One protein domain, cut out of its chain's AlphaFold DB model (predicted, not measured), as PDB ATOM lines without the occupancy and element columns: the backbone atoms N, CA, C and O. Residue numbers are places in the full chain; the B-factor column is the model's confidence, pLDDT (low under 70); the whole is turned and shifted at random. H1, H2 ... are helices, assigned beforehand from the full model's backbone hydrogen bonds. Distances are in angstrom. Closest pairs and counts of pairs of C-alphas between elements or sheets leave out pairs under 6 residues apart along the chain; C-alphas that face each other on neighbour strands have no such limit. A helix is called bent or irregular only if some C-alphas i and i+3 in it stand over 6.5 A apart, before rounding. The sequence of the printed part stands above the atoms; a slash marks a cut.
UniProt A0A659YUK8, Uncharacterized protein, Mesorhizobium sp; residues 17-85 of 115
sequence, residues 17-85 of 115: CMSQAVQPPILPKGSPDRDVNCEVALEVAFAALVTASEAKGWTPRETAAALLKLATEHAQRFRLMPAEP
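AT A GLANCE: This is residues 17 to 85 of the 115 residues of an uncharacterized protein of Mesorhizobium sp (UniProt A0A659YUK8). Two helices make an open V: the bent helix H1 and the helix H2 meet near the link between them, and their other ends spread apart. A long stretch with no named element, residues 17 to 33, runs beside H1 on the side away from H2 and turns back into it through residues 28 to 33, which stick out. The printed part has 69 residues with two named helices, H1 then H2, and no named strand; its class is all helix. It is loose, with a radius of gyration of the C-alphas of 14.3 A, and flat, spanning 41 by 35 by 16 A.

IN THESE COORDINATES: The printed part begins at Cys 17, with its C-alpha at (-1.247, 108.153, 21.846). H1, residues 34 to 54, was assigned as one helix by its hydrogen bonds but is bent: C-alphas 41 and 44 are 6.9 A apart. Its arm H1a, residues 34 to 41, begins at C-alpha 34 (13.282, 91.396, 40.083) and is 10.5 A long. Its arm H1b, residues 44 to 54, is 15.5 A long. H2, residues 60 to 77, is 26.1 A long and ends at C-alpha 77 (-5.254, 84.024, 33.855).

HOW THE PARTS SIT: H1a and H1b stand at a steep tilt of 45 degrees. A tight link of 5 residues joins H1 to H2. H1b and H2 touch, H2 with residues 60 to 64 alone; the closest C-alphas are those of Glu 54 and Pro 60, 6.6 A apart. They run opposite ways at a steep tilt of 48 degrees. H1a and H2 are apart. Every O i to N i+4 pair is within hydrogen-bond range in H1a, H1b and H2.

THE WHOLE: The two C-alphas farthest apart are those of Gly 30 and Gly 57, at 41.2 A. Residues 74 to 79, of which 74 to 77 belong to H2, stand free. The printed part has no cut. Its mean pLDDT is 85.1; residues 17 to 20 and 81 to 85 are under 70.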
ATOM      1  N   CYS A  17      -1.972 107.581  20.711       46.44
ATOM      2  CA  CYS A  17      -1.247 108.153  21.846       46.44
ATOM      3  C   CYS A  17      -1.140 107.139  22.994       46.44
ATOM      4  O   CYS A  17      -2.162 106.707  23.515       46.44
ATOM      5  N   MET A  18       0.099 106.856  23.407       50.28
ATOM      6  CA  MET A  18       0.513 106.149  24.630       50.28
ATOM      7  C   MET A  18       0.791 104.648  24.521       50.28
ATOM      8  O   MET A  18       0.176 103.825  25.185       50.28
ATOM      9  N   SER A  19       1.848 104.294  23.797       54.81
ATOM     10  CA  SER A  19       2.747 103.259  24.320       54.81
ATOM     11  C   SER A  19       3.965 103.966  24.899       54.81
ATOM     12  O   SER A  19       4.977 104.152  24.231       54.81
ATOM     13  N   GLN A  20       3.857 104.433  26.144       61.19
ATOM     14  CA  GLN A  20       5.073 104.713  26.897       61.19
ATOM     15  C   GLN A  20       5.805 103.373  27.015       61.19
ATOM     16  O   GLN A  20       5.222 102.389  27.472       61.19
ATOM     17  N   ALA A  21       7.013 103.295  26.458       73.38
ATOM     18  CA  ALA A  21       7.725 102.036  26.316       73.38
ATOM     19  C   ALA A  21       8.094 101.501  27.707       73.38
ATOM     20  O   ALA A  21       8.999 102.019  28.357       73.38
ATOM     21  N   VAL A  22       7.373 100.476  28.163       82.25
ATOM     22  CA  VAL A  22       7.732  99.709  29.359       82.25
ATOM     23  C   VAL A  22       9.078  99.052  29.086       82.25
ATOM     24  O   VAL A  22       9.219  98.292  28.125       82.25
ATOM     25  N   GLN A  23      10.074  99.370  29.908       83.38
ATOM     26  CA  GLN A  23      11.405  98.802  29.740       83.38
ATOM     27  C   GLN A  23      11.409  97.304  30.074       83.38
ATOM     28  O   GLN A  23      10.669  96.864  30.961       83.38
ATOM     29  N   PRO A  24      12.225  96.496  29.373       83.00
ATOM     30  CA  PRO A  24      12.352  95.086  29.698       83.00
ATOM     31  C   PRO A  24      12.914  94.907  31.118       83.00
ATOM     32  O   PRO A  24      13.683  95.749  31.587       83.00
ATOM     33  N   PRO A  25      12.590  93.792  31.800       84.44
ATOM     34  CA  PRO A  25      13.163  93.498  33.106       84.44
ATOM     35  C   PRO A  25      14.692  93.465  33.040       84.44
ATOM     36  O   PRO A  25      15.262  92.700  32.261       84.44
ATOM     37  N   ILE A  26      15.340  94.266  33.886       85.75
ATOM     38  CA  ILE A  26      16.805  94.385  33.945       85.75
ATOM     39  C   ILE A  26      17.422  93.135  34.595       85.75
ATOM     40  O   ILE A  26      18.489  92.676  34.196       85.75
ATOM     41  N   LEU A  27      16.733  92.561  35.588       85.56
ATOM     42  CA  LEU A  27      17.228  91.437  36.381       85.56
ATOM     43  C   LEU A  27      16.787  90.062  35.835       85.56
ATOM     44  O   LEU A  27      15.691  89.927  35.270       85.56
ATOM     45  N   PRO A  28      17.601  89.007  36.043       87.25
ATOM     46  CA  PRO A  28      17.302  87.646  35.597       87.25
ATOM     47  C   PRO A  28      16.178  86.989  36.413       87.25
ATOM     48  O   PRO A  28      16.000  87.274  37.597       87.25
ATOM     49  N   LYS A  29      15.436  86.062  35.784       78.44
ATOM     50  CA  LYS A  29      14.369  85.254  36.414       78.44
ATOM     51  C   LYS A  29      14.940  84.466  37.606       78.44
ATOM     52  O   LYS A  29      15.533  83.416  37.403       78.44
ATOM     53  N   GLY A  30      14.785  84.978  38.824       81.19
ATOM     54  CA  GLY A  30      15.314  84.367  40.050       81.19
ATOM     55  C   GLY A  30      15.958  85.362  41.014       81.19
ATOM     56  O   GLY A  30      16.146  85.029  42.179       81.19
ATOM     57  N   SER A  31      16.259  86.584  40.563       84.00
ATOM     58  CA  SER A  31      16.708  87.641  41.470       84.00
ATOM     59  C   SER A  31      15.563  88.057  42.403       84.00
ATOM     60  O   SER A  31      14.477  88.339  41.887       84.00
ATOM     61  N   PRO A  32      15.783  88.152  43.728       85.31
ATOM     62  CA  PRO A  32      14.744  88.568  44.675       85.31
ATOM     63  C   PRO A  32      14.217  89.978  44.369       85.31
ATOM     64  O   PRO A  32      13.025  90.234  44.475       85.31
ATOM     65  N   ASP A  33      15.081  90.865  43.872       87.75
ATOM     66  CA  ASP A  33      14.723  92.253  43.548       87.75
ATOM     67  C   ASP A  33      14.066  92.420  42.170       87.75
ATOM     68  O   ASP A  33      13.802  93.542  41.723       87.75
ATOM     69  N   ARG A  34      13.839  91.322  41.438       88.44
ATOM     70  CA  ARG A  34      13.282  91.396  40.083       88.44
ATOM     71  C   ARG A  34      11.857  91.927  40.084       88.44
ATOM     72  O   ARG A  34      11.519  92.679  39.175       88.44
ATOM     73  N   ASP A  35      11.061  91.561  41.081       86.19
ATOM     74  CA  ASP A  35       9.665  91.986  41.166       86.19
ATOM     75  C   ASP A  35       9.572  93.499  41.405       86.19
ATOM     76  O   ASP A  35       8.878  94.191  40.663       86.19
ATOM     77  N   VAL A  36      10.395  94.028  42.318       87.44
ATOM     78  CA  VAL A  36      10.517  95.473  42.582       87.44
ATOM     79  C   VAL A  36      10.994  96.232  41.338       87.44
ATOM     80  O   VAL A  36      10.463  97.287  41.002       87.44
ATOM     81  N   ASN A  37      11.957  95.685  40.589       87.38
ATOM     82  CA  ASN A  37      12.398  96.303  39.334       87.38
ATOM     83  C   ASN A  37      11.294  96.333  38.269       87.38
ATOM     84  O   ASN A  37      11.181  97.309  37.528       87.38
ATOM     85  N   CYS A  38      10.485  95.273  38.173       88.75
ATOM     86  CA  CYS A  38       9.348  95.257  37.254       88.75
ATOM     87  C   CYS A  38       8.297  96.302  37.651       88.75
ATOM     88  O   CYS A  38       7.733  96.944  36.768       88.75
ATOM     89  N   GLU A  39       8.054  96.489  38.949       88.81
ATOM     90  CA  GLU A  39       7.126  97.497  39.468       88.81
ATOM     91  C   GLU A  39       7.557  98.915  39.075       88.81
ATOM     92  O   GLU A  39       6.795  99.624  38.415       88.81
ATOM     93  N   VAL A  40       8.809  99.285  39.358       90.38
ATOM     94  CA  VAL A  40       9.361 100.606  39.003       90.38
ATOM     95  C   VAL A  40       9.335 100.839  37.488       90.38
ATOM     96  O   VAL A  40       9.006 101.931  37.023       90.38
ATOM     97  N   ALA A  41       9.632  99.811  36.684       88.44
ATOM     98  CA  ALA A  41       9.580  99.916  35.225       88.44
ATOM     99  C   ALA A  41       8.154 100.151  34.682       88.44
ATOM    100  O   ALA A  41       7.995 100.744  33.610       88.44
ATOM    101  N   LEU A  42       7.125  99.687  35.399       90.38
ATOM    102  CA  LEU A  42       5.717  99.837  35.026       90.38
ATOM    103  C   LEU A  42       5.078 101.116  35.578       90.38
ATOM    104  O   LEU A  42       4.133 101.616  34.966       90.38
ATOM    105  N   GLU A  43       5.585 101.655  36.687       90.81
ATOM    106  CA  GLU A  43       5.003 102.794  37.412       90.81
ATOM    107  C   GLU A  43       4.759 104.007  36.507       90.81
ATOM    108  O   GLU A  43       3.661 104.562  36.482       90.81
ATOM    109  N   VAL A  44       5.751 104.372  35.691       89.19
ATOM    110  CA  VAL A  44       5.655 105.538  34.799       89.19
ATOM    111  C   VAL A  44       4.545 105.349  33.759       89.19
ATOM    112  O   VAL A  44       3.727 106.247  33.554       89.19
ATOM    113  N   ALA A  45       4.474 104.165  33.144       90.31
ATOM    114  CA  ALA A  45       3.445 103.847  32.154       90.31
ATOM    115  C   ALA A  45       2.046 103.779  32.786       90.31
ATOM    116  O   ALA A  45       1.064 104.214  32.175       90.31
ATOM    117  N   PHE A  46       1.949 103.273  34.017       91.94
ATOM    118  CA  PHE A  46       0.701 103.246  34.773       91.94
ATOM    119  C   PHE A  46       0.224 104.661  35.120       91.94
ATOM    120  O   PHE A  46      -0.938 104.992  34.879       91.94
ATOM    121  N   ALA A  47       1.121 105.521  35.607       91.75
ATOM    122  CA  ALA A  47       0.814 106.915  35.908       91.75
ATOM    123  C   ALA A  47       0.325 107.663  34.659       91.75
ATOM    124  O   ALA A  47      -0.708 108.330  34.707       91.75
ATOM    125  N   ALA A  48       0.993 107.483  33.514       90.81
ATOM    126  CA  ALA A  48       0.563 108.090  32.257       90.81
ATOM    127  C   ALA A  48      -0.837 107.628  31.823       90.81
ATOM    128  O   ALA A  48      -1.627 108.446  31.350       90.81
ATOM    129  N   LEU A  49      -1.176 106.351  32.024       91.75
ATOM    130  CA  LEU A  49      -2.512 105.826  31.738       91.75
ATOM    131  C   LEU A  49      -3.586 106.450  32.642       91.75
ATOM    132  O   LEU A  49      -4.665 106.809  32.159       91.75
ATOM    133  N   VAL A  50      -3.296 106.605  33.938       93.88
ATOM    134  CA  VAL A  50      -4.203 107.266  34.890       93.88
ATOM    135  C   VAL A  50      -4.413 108.723  34.488       93.88
ATOM    136  O   VAL A  50      -5.551 109.135  34.272       93.88
ATOM    137  N   THR A  51      -3.330 109.475  34.277       93.38
ATOM    138  CA  THR A  51      -3.395 110.883  33.860       93.38
ATOM    139  C   THR A  51      -4.144 111.051  32.539       93.38
ATOM    140  O   THR A  51      -4.957 111.964  32.398       93.38
ATOM    141  N   ALA A  52      -3.928 110.161  31.567       92.44
ATOM    142  CA  ALA A  52      -4.646 110.201  30.298       92.44
ATOM    143  C   ALA A  52      -6.150 109.940  30.469       92.44
ATOM    144  O   ALA A  52      -6.954 110.564  29.778       92.44
ATOM    145  N   SER A  53      -6.536 109.054  31.388       93.75
ATOM    146  CA  SER A  53      -7.942 108.747  31.681       93.75
ATOM    147  C   SER A  53      -8.639 109.924  32.368       93.75
ATOM    148  O   SER A  53      -9.713 110.351  31.935       93.75
ATOM    149  N   GLU A  54      -7.993 110.523  33.367       93.75
ATOM    150  CA  GLU A  54      -8.499 111.712  34.063       93.75
ATOM    151  C   GLU A  54      -8.605 112.921  33.121       93.75
ATOM    152  O   GLU A  54      -9.612 113.628  33.124       93.75
ATOM    153  N   ALA A  55      -7.640 113.102  32.212       94.56
ATOM    154  CA  ALA A  55      -7.699 114.129  31.169       94.56
ATOM    155  C   ALA A  55      -8.864 113.926  30.176       94.56
ATOM    156  O   ALA A  55      -9.260 114.861  29.476       94.56
ATOM    157  N   LYS A  56      -9.431 112.715  30.099       95.12
ATOM    158  CA  LYS A  56     -10.655 112.409  29.339       95.12
ATOM    159  C   LYS A  56     -11.930 112.552  30.174       95.12
ATOM    160  O   LYS A  56     -13.005 112.226  29.674       95.12
ATOM    161  N   GLY A  57     -11.823 113.059  31.399       95.50
ATOM    162  CA  GLY A  57     -12.948 113.333  32.289       95.50
ATOM    163  C   GLY A  57     -13.381 112.144  33.142       95.50
ATOM    164  O   GLY A  57     -14.447 112.207  33.747       95.50
ATOM    165  N   TRP A  58     -12.596 111.065  33.193       96.88
ATOM    166  CA  TRP A  58     -12.869 109.964  34.115       96.88
ATOM    167  C   TRP A  58     -12.573 110.416  35.539       96.88
ATOM    168  O   TRP A  58     -11.585 111.112  35.780       96.88
ATOM    169  N   THR A  59     -13.387 109.996  36.506       95.75
ATOM    170  CA  THR A  59     -13.040 110.260  37.904       95.75
ATOM    171  C   THR A  59     -11.850 109.387  38.333       95.75
ATOM    172  O   THR A  59     -11.689 108.267  37.825       95.75
ATOM    173  N   PRO A  60     -11.043 109.827  39.318       92.31
ATOM    174  CA  PRO A  60      -9.954 109.008  39.855       92.31
ATOM    175  C   PRO A  60     -10.452 107.649  40.365       92.31
ATOM    176  O   PRO A  60      -9.820 106.613  40.169       92.31
ATOM    177  N   ARG A  61     -11.650 107.633  40.968       94.31
ATOM    178  CA  ARG A  61     -12.283 106.419  41.495       94.31
ATOM    179  C   ARG A  61     -12.683 105.441  40.392       94.31
ATOM    180  O   ARG A  61     -12.444 104.245  40.543       94.31
ATOM    181  N   GLU A  62     -13.301 105.918  39.315       94.00
ATOM    182  CA  GLU A  62     -13.685 105.067  38.180       94.00
ATOM    183  C   GLU A  62     -12.458 104.501  37.473       94.00
ATOM    184  O   GLU A  62     -12.410 103.303  37.195       94.00
ATOM    185  N   THR A  63     -11.450 105.346  37.252       95.88
ATOM    186  CA  THR A  63     -10.178 104.948  36.642       95.88
ATOM    187  C   THR A  63      -9.501 103.861  37.477       95.88
ATOM    188  O   THR A  63      -9.201 102.785  36.959       95.88
ATOM    189  N   ALA A  64      -9.345 104.078  38.787       94.12
ATOM    190  CA  ALA A  64      -8.747 103.094  39.686       94.12
ATOM    191  C   ALA A  64      -9.546 101.780  39.738       94.12
ATOM    192  O   ALA A  64      -8.962 100.697  39.665       94.12
ATOM    193  N   ALA A  65     -10.879 101.851  39.814       93.31
ATOM    194  CA  ALA A  65     -11.732 100.663  39.839       93.31
ATOM    195  C   ALA A  65     -11.640  99.850  38.537       93.31
ATOM    196  O   ALA A  65     -11.567  98.618  38.579       93.31
ATOM    197  N   ALA A  66     -11.613 100.524  37.384       94.94
ATOM    198  CA  ALA A  66     -11.459  99.876  36.087       94.94
ATOM    199  C   ALA A  66     -10.085  99.201  35.953       94.94
ATOM    200  O   ALA A  66     -10.014  98.031  35.569       94.94
ATOM    201  N   LEU A  67      -9.005  99.899  36.321       94.94
ATOM    202  CA  LEU A  67      -7.645  99.356  36.273       94.94
ATOM    203  C   LEU A  67      -7.473  98.162  37.216       94.94
ATOM    204  O   LEU A  67      -6.927  97.139  36.803       94.94
ATOM    205  N   LEU A  68      -8.007  98.240  38.439       93.50
ATOM    206  CA  LEU A  68      -7.987  97.129  39.392       93.50
ATOM    207  C   LEU A  68      -8.702  95.895  38.834       93.50
ATOM    208  O   LEU A  68      -8.178  94.783  38.927       93.50
ATOM    209  N   LYS A  69      -9.880  96.079  38.227       91.44
ATOM    210  CA  LYS A  69     -10.627  94.979  37.610       91.44
ATOM    211  C   LYS A  69      -9.813  94.315  36.496       91.44
ATOM    212  O   LYS A  69      -9.660  93.096  36.509       91.44
ATOM    213  N   LEU A  70      -9.245  95.106  35.583       93.75
ATOM    214  CA  LEU A  70      -8.421  94.598  34.480       93.75
ATOM    215  C   LEU A  70      -7.169  93.862  34.981       93.75
ATOM    216  O   LEU A  70      -6.864  92.771  34.497       93.75
ATOM    217  N   ALA A  71      -6.472  94.421  35.972       91.38
ATOM    218  CA  ALA A  71      -5.295  93.801  36.577       91.38
ATOM    219  C   ALA A  71      -5.647  92.476  37.273       91.38
ATOM    220  O   ALA A  71      -4.944  91.480  37.105       91.38
ATOM    221  N   THR A  72      -6.774  92.433  37.989       87.88
ATOM    222  CA  THR A  72      -7.261  91.223  38.669       87.88
ATOM    223  C   THR A  72      -7.622  90.128  37.666       87.88
ATOM    224  O   THR A  72      -7.191  88.984  37.817       87.88
ATOM    225  N   GLU A  73      -8.365  90.466  36.611       91.25
ATOM    226  CA  GLU A  73      -8.707  89.528  35.533       91.25
ATOM    227  C   GLU A  73      -7.453  88.992  34.827       91.25
ATOM    228  O   GLU A  73      -7.371  87.802  34.509       91.25
ATOM    229  N   HIS A  74      -6.447  89.842  34.613       89.81
ATOM    230  CA  HIS A  74      -5.166  89.424  34.052       89.81
ATOM    231  C   HIS A  74      -4.424  88.467  34.997       89.81
ATOM    232  O   HIS A  74      -4.014  87.386  34.571       89.81
ATOM    233  N   ALA A  75      -4.320  88.800  36.286       89.12
ATOM    234  CA  ALA A  75      -3.665  87.968  37.297       89.12
ATOM    235  C   ALA A  75      -4.323  86.585  37.444       89.12
ATOM    236  O   ALA A  75      -3.627  85.577  37.604       89.12
ATOM    237  N   GLN A  76      -5.653  86.510  37.332       87.69
ATOM    238  CA  GLN A  76      -6.396  85.245  37.349       87.69
ATOM    239  C   GLN A  76      -5.995  84.312  36.199       87.69
ATOM    240  O   GLN A  76      -5.873  83.104  36.417       87.69
ATOM    241  N   ARG A  77      -5.720  84.840  34.997       85.88
ATOM    242  CA  ARG A  77      -5.254  84.024  33.855       85.88
ATOM    243  C   ARG A  77      -3.928  83.327  34.147       85.88
ATOM    244  O   ARG A  77      -3.724  82.198  33.710       85.88
ATOM    245  N   PHE A  78      -3.064  83.975  34.922       86.56
ATOM    246  CA  PHE A  78      -1.776  83.426  35.347       86.56
ATOM    247  C   PHE A  78      -1.841  82.682  36.685       86.56
ATOM    248  O   PHE A  78      -0.811  82.229  37.175       86.56
ATOM    249  N   ARG A  79      -3.038  82.532  37.274       83.25
ATOM    250  CA  ARG A  79      -3.248  81.929  38.603       83.25
ATOM    251  C   ARG A  79      -2.407  82.587  39.707       83.25
ATOM    252  O   ARG A  79      -2.077  81.935  40.693       83.25
ATOM    253  N   LEU A  80      -2.079  83.871  39.547       77.62
ATOM    254  CA  LEU A  80      -1.317  84.648  40.533       77.62
ATOM    255  C   LEU A  80      -2.192  85.098  41.708       77.62
ATOM    256  O   LEU A  80      -1.691  85.341  42.799       77.62
ATOM    257  N   MET A  81      -3.507  85.181  41.492       62.97
ATOM    258  CA  MET A  81      -4.488  85.433  42.542       62.97
ATOM    259  C   MET A  81      -5.293  84.162  42.815       62.97
ATOM    260  O   MET A  81      -5.895  83.620  41.878       62.97
ATOM    261  N   PRO A  82      -5.367  83.685  44.073       59.88
ATOM    262  CA  PRO A  82      -6.405  82.739  44.437       59.88
ATOM    263  C   PRO A  82      -7.755  83.430  44.214       59.88
ATOM    264  O   PRO A  82      -7.927  84.593  44.573       59.88
ATOM    265  N   ALA A  83      -8.704  82.738  43.578       59.56
ATOM    266  CA  ALA A  83     -10.052  83.268  43.399       59.56
ATOM    267  C   ALA A  83     -10.586  83.743  44.759       59.56
ATOM    268  O   ALA A  83     -10.519  82.984  45.732       59.56
ATOM    269  N   GLU A  84     -11.071  84.988  44.829       61.22
ATOM    270  CA  GLU A  84     -11.619  85.543  46.064       61.22
ATOM    271  C   GLU A  84     -12.648  84.543  46.619       61.22
ATOM    272  O   GLU A  84     -13.547  84.115  45.876       61.22
ATOM    273  N   PRO A  85     -12.497  84.063  47.870       56.53
ATOM    274  CA  PRO A  85     -13.396  83.054  48.383       56.53
ATOM    275  C   PRO A  85     -14.805  83.645  48.379       56.53
ATOM    276  O   PRO A  85     -15.030  84.721  48.937       56.53
TER     277      PRO A  85